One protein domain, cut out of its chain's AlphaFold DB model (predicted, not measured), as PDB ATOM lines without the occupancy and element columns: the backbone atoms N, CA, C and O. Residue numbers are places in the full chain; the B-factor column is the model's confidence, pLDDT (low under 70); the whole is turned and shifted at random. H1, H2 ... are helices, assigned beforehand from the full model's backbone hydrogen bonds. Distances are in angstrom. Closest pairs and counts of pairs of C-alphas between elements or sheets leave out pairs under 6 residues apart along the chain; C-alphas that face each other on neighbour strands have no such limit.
ATOM      1  N   THR A  54      19.235  37.849  16.670       88.31
ATOM      2  CA  THR A  54      19.691  36.919  15.622       88.31
ATOM      3  C   THR A  54      21.128  36.435  15.831       88.31
ATOM      4  O   THR A  54      21.489  35.383  15.305       88.31
ATOM      5  N   GLU A  55      21.935  37.147  16.623       89.69
ATOM      6  CA  GLU A  55      23.322  36.782  16.947       89.69
ATOM      7  C   GLU A  55      23.428  35.923  18.216       89.69
ATOM      8  O   GLU A  55      24.504  35.410  18.540       89.69
ATOM      9  N   TRP A  56      22.330  35.721  18.946       92.94
ATOM     10  CA  TRP A  56      22.335  34.908  20.157       92.94
ATOM     11  C   TRP A  56      22.657  33.442  19.874       92.94
ATOM     12  O   TRP A  56      22.224  32.853  18.880       92.94
ATOM     13  N   PHE A  57      23.394  32.832  20.807       93.38
ATOM     14  CA  PHE A  57      23.805  31.423  20.746       93.38
ATOM     15  C   PHE A  57      24.583  31.072  19.463       93.38
ATOM     16  O   PHE A  57      24.559  29.928  19.010       93.38
ATOM     17  N   SER A  58      25.262  32.058  18.869       94.50
ATOM     18  CA  SER A  58      26.095  31.901  17.670       94.50
ATOM     19  C   SER A  58      27.525  31.455  17.976       94.50
ATOM     20  O   SER A  58      28.280  31.178  17.049       94.50
ATOM     21  N   ARG A  59      27.912  31.381  19.256       96.44
ATOM     22  CA  ARG A  59      29.260  31.002  19.697       96.44
ATOM     23  C   ARG A  59      29.243  29.769  20.587       96.44
ATOM     24  O   ARG A  59      28.302  29.543  21.344       96.44
ATOM     25  N   CYS A  60      30.310  28.986  20.500       96.44
ATOM     26  CA  CYS A  60      30.555  27.866  21.394       96.44
ATOM     27  C   CYS A  60      30.772  28.375  22.823       96.44
ATOM     28  O   CYS A  60      31.625  29.228  23.040       96.44
ATOM     29  N   ILE A  61      30.058  27.811  23.797       94.75
ATOM     30  CA  ILE A  61      30.216  28.186  25.212       94.75
ATOM     31  C   ILE A  61      31.573  27.768  25.801       94.75
ATOM     32  O   ILE A  61      32.029  28.381  26.755       94.75
ATOM     33  N   GLU A  62      32.230  26.766  25.205       96.50
ATOM     34  CA  GLU A  62      33.542  26.273  25.647       96.50
ATOM     35  C   GLU A  62      34.696  27.036  24.985       96.50
ATOM     36  O   GLU A  62      35.668  27.405  25.633       96.50
ATOM     37  N   CYS A  63      34.603  27.272  23.670       97.44
ATOM     38  CA  CYS A  63      35.725  27.797  22.881       97.44
ATOM     39  C   CYS A  63      35.549  29.251  22.439       97.44
ATOM     40  O   CYS A  63      36.488  29.849  21.927       97.44
ATOM     41  N   ASN A  64      34.341  29.807  22.545       96.12
ATOM     42  CA  ASN A  64      33.965  31.130  22.038       96.12
ATOM     43  C   ASN A  64      34.105  31.328  20.505       96.12
ATOM     44  O   ASN A  64      33.914  32.438  20.000       96.12
ATOM     45  N   TYR A  65      34.385  30.268  19.738       97.62
ATOM     46  CA  TYR A  65      34.361  30.283  18.268       97.62
ATOM     47  C   TYR A  65      32.932  30.402  17.736       97.62
ATOM     48  O   TYR A  65      31.996  29.901  18.362       97.62
ATOM     49  N   LEU A  66      32.777  31.042  16.572       97.44
ATOM     50  CA  LEU A  66      31.503  31.061  15.853       97.44
ATOM     51  C   LEU A  66      31.112  29.636  15.459       97.44
ATOM     52  O   LEU A  66      31.937  28.864  14.972       97.44
ATOM     53  N   LEU A  67      29.853  29.301  15.707       95.62
ATOM     54  CA  LEU A  67      29.289  28.011  15.366       95.62
ATOM     55  C   LEU A  67      28.874  27.989  13.897       95.62
ATOM     56  O   LEU A  67      28.213  28.898  13.391       95.62
ATOM     57  N   GLU A  68      29.191  26.891  13.239       94.06
ATOM     58  CA  GLU A  68      28.900  26.643  11.832       94.06
ATOM     59  C   GLU A  68      27.736  25.661  11.683       94.06
ATOM     60  O   GLU A  68      27.318  25.005  12.642       94.06
ATOM     61  N   LYS A  69      27.131  25.609  10.492       92.06
ATOM     62  CA  LYS A  69      26.086  24.616  10.205       92.06
ATOM     63  C   LYS A  69      26.718  23.225  10.255       92.06
ATOM     64  O   LYS A  69      27.760  23.014   9.649       92.06
ATOM     65  N   ALA A  70      26.083  22.290  10.957       87.62
ATOM     66  CA  ALA A  70      26.507  20.896  10.904       87.62
ATOM     67  C   ALA A  70      26.087  20.281   9.556       87.62
ATOM     68  O   ALA A  70      24.898  20.283   9.229       87.62
ATOM     69  N   ASP A  71      27.049  19.768   8.789       74.00
ATOM     70  CA  ASP A  71      26.816  19.049   7.529       74.00
ATOM     71  C   ASP A  71      26.156  17.689   7.803       74.00
ATOM     72  O   ASP A  71      26.762  16.938   8.564       74.00
ATOM     73  N   PRO A  72      24.961  17.373   7.242       66.19
ATOM     74  CA  PRO A  72      24.252  16.088   7.368       66.19
ATOM     75  C   PRO A  72      25.109  14.825   7.257       66.19
ATOM     76  O   PRO A  72      24.810  13.841   7.929       66.19
ATOM     77  N   GLU A  73      26.150  14.842   6.428       62.84
ATOM     78  CA  GLU A  73      26.931  13.646   6.086       62.84
ATOM     79  C   GLU A  73      27.924  13.243   7.190       62.84
ATOM     80  O   GLU A  73      28.340  12.091   7.269       62.84
ATOM     81  N   GLY A  74      28.249  14.165   8.104       55.41
ATOM     82  CA  GLY A  74      29.182  13.949   9.215       55.41
ATOM     83  C   GLY A  74      28.530  13.793  10.593       55.41
ATOM     84  O   GLY A  74      29.192  14.071  11.598       55.41
ATOM     85  N   TRP A  75      27.236  13.445  10.676       65.12
ATOM     86  CA  TRP A  75      26.492  13.360  11.949       65.12
ATOM     87  C   TRP A  75      26.864  12.044  12.630       65.12
ATOM     88  O   TRP A  75      26.144  11.056  12.562       65.12
ATOM     89  N   GLY A  76      28.058  12.036  13.222       60.44
ATOM     90  CA  GLY A  76      28.606  10.908  13.959       60.44
ATOM     91  C   GLY A  76      27.928  10.665  15.309       60.44
ATOM     92  O   GLY A  76      27.087  11.439  15.780       60.44
ATOM     93  N   GLU A  77      28.354   9.566  15.924       60.41
ATOM     94  CA  GLU A  77      28.019   9.112  17.273       60.41
ATOM     95  C   GLU A  77      28.044  10.280  18.277       60.41
ATOM     96  O   GLU A  77      29.071  10.924  18.490       60.41
ATOM     97  N   GLY A  78      26.897  10.594  18.886       71.25
ATOM     98  CA  GLY A  78      26.801  11.624  19.930       71.25
ATOM     99  C   GLY A  78      25.612  12.575  19.809       71.25
ATOM    100  O   GLY A  78      25.288  13.256  20.783       71.25
ATOM    101  N   ILE A  79      24.920  12.607  18.664       82.56
ATOM    102  CA  ILE A  79      23.623  13.287  18.538       82.56
ATOM    103  C   ILE A  79      22.509  12.243  18.697       82.56
ATOM    104  O   ILE A  79      22.445  11.315  17.895       82.56
ATOM    105  N   PRO A  80      21.604  12.378  19.684       86.56
ATOM    106  CA  PRO A  80      20.461  11.475  19.803       86.56
ATOM    107  C   PRO A  80      19.592  11.490  18.536       86.56
ATOM    108  O   PRO A  80      19.281  12.567  18.023       86.56
ATOM    109  N   GLU A  81      19.128  10.326  18.075       84.81
ATOM    110  CA  GLU A  81      18.346  10.192  16.831       84.81
ATOM    111  C   GLU A  81      17.137  11.135  16.772       84.81
ATOM    112  O   GLU A  81      16.910  11.819  15.776       84.81
ATOM    113  N   TYR A  82      16.387  11.257  17.870       86.69
ATOM    114  CA  TYR A  82      15.259  12.187  17.942       86.69
ATOM    115  C   TYR A  82      15.675  13.631  17.615       86.69
ATOM    116  O   TYR A  82      14.953  14.350  16.925       86.69
ATOM    117  N   VAL A  83      16.844  14.074  18.085       87.00
ATOM    118  CA  VAL A  83      17.374  15.406  17.771       87.00
ATOM    119  C   VAL A  83      17.782  15.471  16.305       87.00
ATOM    120  O   VAL A  83      17.469  16.465  15.650       87.00
ATOM    121  N   PHE A  84      18.425  14.416  15.790       81.88
ATOM    122  CA  PHE A  84      18.824  14.324  14.387       81.88
ATOM    123  C   PHE A  84      17.633  14.616  13.462       81.88
ATOM    124  O   PHE A  84      17.670  15.548  12.653       81.88
ATOM    125  N   TYR A  85      16.536  13.879  13.653       83.62
ATOM    126  CA  TYR A  85      15.357  13.980  12.798       83.62
ATOM    127  C   TYR A  85      14.579  15.286  13.006       83.62
ATOM    128  O   TYR A  85      14.178  15.923  12.032       83.62
ATOM    129  N   ASN A  86      14.398  15.739  14.253       87.00
ATOM    130  CA  ASN A  86      13.542  16.898  14.543       87.00
ATOM    131  C   ASN A  86      14.250  18.257  14.419       87.00
ATOM    132  O   ASN A  86      13.589  19.293  14.310       87.00
ATOM    133  N   MET A  87      15.586  18.286  14.453       86.56
ATOM    134  CA  MET A  87      16.383  19.522  14.433       86.56
ATOM    135  C   MET A  87      17.262  19.640  13.188       86.56
ATOM    136  O   MET A  87      18.203  20.444  13.169       86.56
ATOM    137  N   ARG A  88      16.943  18.888  12.124       81.56
ATOM    138  CA  ARG A  88      17.655  18.949  10.844       81.56
ATOM    139  C   ARG A  88      17.791  20.394  10.346       81.56
ATOM    140  O   ARG A  88      16.844  21.176  10.383       81.56
ATOM    141  N   GLY A  89      19.006  20.779   9.950       84.81
ATOM    142  CA  GLY A  89      19.337  22.140   9.499       84.81
ATOM    143  C   GLY A  89      19.448  23.208  10.602       84.81
ATOM    144  O   GLY A  89      19.882  24.326  10.322       84.81
ATOM    145  N   LYS A  90      19.099  22.886  11.856       89.62
ATOM    146  CA  LYS A  90      19.230  23.791  13.016       89.62
ATOM    147  C   LYS A  90      20.419  23.452  13.911       89.62
ATOM    148  O   LYS A  90      20.788  24.277  14.747       89.62
ATOM    149  N   ILE A  91      21.008  22.270  13.739       90.44
ATOM    150  CA  ILE A  91      22.193  21.847  14.484       90.44
ATOM    151  C   ILE A  91      23.406  22.659  14.038       90.44
ATOM    152  O   ILE A  91      23.628  22.905  12.849       90.44
ATOM    153  N   ARG A  92      24.185  23.084  15.025       92.50
ATOM    154  CA  ARG A  92      25.427  23.816  14.848       92.50
ATOM    155  C   ARG A  92      26.590  23.050  15.453       92.50
ATOM    156  O   ARG A  92      26.405  22.352  16.446       92.50
ATOM    157  N   ARG A  93      27.777  23.205  14.880       92.94
ATOM    158  CA  ARG A  93      29.018  22.585  15.352       92.94
ATOM    159  C   ARG A  93      30.052  23.663  15.649       92.94
ATOM    160  O   ARG A  93      30.074  24.705  15.001       92.94
ATOM    161  N   CYS A  94      30.884  23.432  16.657       94.44
ATOM    162  CA  CYS A  94      32.079  24.238  16.872       94.44
ATOM    163  C   CYS A  94      33.233  23.706  15.998       94.44
ATOM    164  O   CYS A  94      33.581  22.533  16.169       94.44
ATOM    165  N   PRO A  95      33.875  24.538  15.151       94.19
ATOM    166  CA  PRO A  95      35.015  24.105  14.335       94.19
ATOM    167  C   PRO A  95      36.223  23.702  15.188       94.19
ATOM    168  O   PRO A  95      37.016  22.859  14.788       94.19
ATOM    169  N   ALA A  96      36.365  24.297  16.377       95.75
ATOM    170  CA  ALA A  96      37.540  24.116  17.222       95.75
ATOM    171  C   ALA A  96      37.482  22.841  18.080       95.75
ATOM    172  O   ALA A  96      38.462  22.111  18.164       95.75
ATOM    173  N   CYS A  97      36.346  22.563  18.732       94.69
ATOM    174  CA  CYS A  97      36.217  21.424  19.656       94.69
ATOM    175  C   CYS A  97      35.267  20.324  19.182       94.69
ATOM    176  O   CYS A  97      35.068  19.346  19.895       94.69
ATOM    177  N   GLY A  98      34.611  20.496  18.033       90.88
ATOM    178  CA  GLY A  98      33.700  19.503  17.466       90.88
ATOM    179  C   GLY A  98      32.356  19.337  18.183       90.88
ATOM    180  O   GLY A  98      31.514  18.596  17.689       90.88
ATOM    181  N   ARG A  99      32.103  20.033  19.302       91.81
ATOM    182  CA  ARG A  99      30.820  19.946  20.025       91.81
ATOM    183  C   ARG A  99      29.645  20.402  19.160       91.81
ATOM    184  O   ARG A  99      29.739  21.415  18.461       91.81
ATOM    185  N   PHE A 100      28.524  19.697  19.295       91.38
ATOM    186  CA  PHE A 100      27.257  20.014  18.643       91.38
ATOM    187  C   PHE A 100      26.301  20.757  19.582       91.38
ATOM    188  O   PHE A 100      26.247  20.492  20.781       91.38
ATOM    189  N   PHE A 101      25.521  21.677  19.017       91.75
ATOM    190  CA  PHE A 101      24.531  22.500  19.707       91.75
ATOM    191  C   PHE A 101      23.236  22.532  18.891       91.75
ATOM    192  O   PHE A 101      23.267  22.706  17.673       91.75
ATOM    193  N   TRP A 102      22.083  22.413  19.547       91.81
ATOM    194  CA  TRP A 102      20.772  22.466  18.891       91.81
ATOM    195  C   TRP A 102      19.743  23.201  19.763       91.81
ATOM    196  O   TRP A 102      19.880  23.255  20.989       91.81
ATOM    197  N   PRO A 103      18.706  23.808  19.159       89.62
ATOM    198  CA  PRO A 103      17.717  24.581  19.900       89.62
ATOM    199  C   PRO A 103      16.742  23.668  20.665       89.62
ATOM    200  O   PRO A 103      15.743  23.209  20.120       89.62
ATOM    201  N   GLY A 104      17.022  23.426  21.947       88.31
ATOM    202  CA  GLY A 104      16.098  22.766  22.879       88.31
ATOM    203  C   GLY A 104      15.200  23.740  23.657       88.31
ATOM    204  O   GLY A 104      15.284  24.960  23.506       88.31
ATOM    205  N   SER A 105      14.378  23.212  24.569       90.19
ATOM    206  CA  SER A 105      13.530  24.010  25.477       90.19
ATOM    207  C   SER A 105      14.332  24.989  26.345       90.19
ATOM    208  O   SER A 105      13.864  26.080  26.657       90.19
ATOM    209  N   HIS A 106      15.573  24.637  26.692       91.94
ATOM    210  CA  HIS A 106      16.485  25.504  27.442       91.94
ATOM    211  C   HIS A 106      16.776  26.804  26.686       91.94
ATOM    212  O   HIS A 106      16.756  27.871  27.289       91.94
ATOM    213  N   ARG A 107      16.963  26.733  25.361       92.50
ATOM    214  CA  ARG A 107      17.186  27.918  24.524       92.50
ATOM    215  C   ARG A 107      15.982  28.852  24.544       92.50
ATOM    216  O   ARG A 107      16.165  30.040  24.766       92.50
ATOM    217  N   LYS A 108      14.767  28.316  24.390       92.94
ATOM    218  CA  LYS A 108      13.532  29.119  24.424       92.94
ATOM    219  C   LYS A 108      13.397  29.899  25.735       92.94
ATOM    220  O   LYS A 108      13.194  31.106  25.708       92.94
ATOM    221  N   ARG A 109      13.630  29.233  26.874       95.69
ATOM    222  CA  ARG A 109      13.607  29.877  28.199       95.69
ATOM    223  C   ARG A 109      14.656  30.984  28.333       95.69
ATOM    224  O   ARG A 109      14.361  32.036  28.886       95.69
ATOM    225  N   MET A 110      15.869  30.770  27.816       94.81
ATOM    226  CA  MET A 110      16.909  31.808  27.806       94.81
ATOM    227  C   MET A 110      16.511  33.008  26.934       94.81
ATOM    228  O   MET A 110      16.690  34.144  27.358       94.81
ATOM    229  N   GLU A 111      15.935  32.773  25.751       94.62
ATOM    230  CA  GLU A 111      15.458  33.838  24.854       94.62
ATOM    231  C   GLU A 111      14.351  34.681  25.496       94.62
ATOM    232  O   GLU A 111      14.401  35.909  25.453       94.62
ATOM    233  N   GLU A 112      13.362  34.039  26.118       95.69
ATOM    234  CA  GLU A 112      12.290  34.715  26.861       95.69
ATOM    235  C   GLU A 112      12.847  35.541  28.024       95.69
ATOM    236  O   GLU A 112      12.421  36.677  28.250       95.69
ATOM    237  N   GLN A 113      13.832  34.995  28.741       95.81
ATOM    238  CA  GLN A 113      14.459  35.671  29.869       95.81
ATOM    239  C   GLN A 113      15.229  36.927  29.444       95.81
ATOM    240  O   GLN A 113      15.098  37.959  30.104       95.81
ATOM    241  N   LEU A 114      15.997  36.850  28.351       94.56
ATOM    242  CA  LEU A 114      16.733  37.987  27.789       94.56
ATOM    243  C   LEU A 114      15.775  39.083  27.305       94.56
ATOM    244  O   LEU A 114      15.928  40.236  27.708       94.56
ATOM    245  N   LYS A 115      14.712  38.708  26.582       94.38
ATOM    246  CA  LYS A 115      13.656  39.644  26.157       94.38
ATOM    247  C   LYS A 115      13.000  40.345  27.343       94.38
ATOM    248  O   LYS A 115      12.842  41.562  27.334       94.38
ATOM    249  N   LYS A 116      12.671  39.601  28.407       95.81
ATOM    250  CA  LYS A 116      12.122  40.168  29.653       95.81
ATOM    251  C   LYS A 116      13.087  41.155  30.321       95.81
ATOM    252  O   LYS A 116      12.651  42.052  31.038       95.81
ATOM    253  N   TRP A 117      14.390  40.989  30.121       94.50
ATOM    254  CA  TRP A 117      15.413  41.907  30.620       94.50
ATOM    255  C   TRP A 117      15.700  43.086  29.682       94.50
ATOM    256  O   TRP A 117      16.480  43.955  30.061       94.50
ATOM    257  N   GLY A 118      15.048  43.157  28.518       91.31
ATOM    258  CA  GLY A 118      15.231  44.229  27.541       91.31
ATOM    259  C   GLY A 118      16.449  44.037  26.637       91.31
ATOM    260  O   GLY A 118      17.046  45.033  26.223       91.31
TER     261      GLY A 118
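Overview. This is residues 54 to 118 of the 119 residues of the protein "Mut7-C domain-containing protein" of Deltaproteobacteria bacterium CG_4_8_14_3_um_filter_51_11 (UniProt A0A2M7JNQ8). Little regular structure is present: a loop-built body, tied by short antiparallel pairings of residues 68 to 69 with 92 to 93 and of 92 to 93 with 100 to 101, has helix H2 towards one end of its length and a shorter helix, H1, well away from it. The 65 printed residues, with no named strand, hold H1 then H2; the class is all helix, with 18 residues in named elements. The whole is only just compact, close to loose, with a radius of gyration of the C-alphas of 12.7 A, and elongated, spanning 39 by 25 by 17 A.

Arrangement. Residues 54 to 80 hold no named element. H1, residues 81 to 86, and H2, residues 105 to 116, are apart, joined by a long link of 18 residues. In both helices every O i to N i+4 pair is within hydrogen-bond range.

Along the chain. H1 begins at C-alpha 81 (18.346, 10.192, 16.831). H2, 16.7 A long, ends at C-alpha 116 (12.122, 40.168, 29.653).

Size, cuts and confidence. The farthest C-alphas, those of Glu 73 and Trp 117, are 39.2 A apart. The printed part has no cut. The model's pLDDT is under 70 at residues 72 to 77.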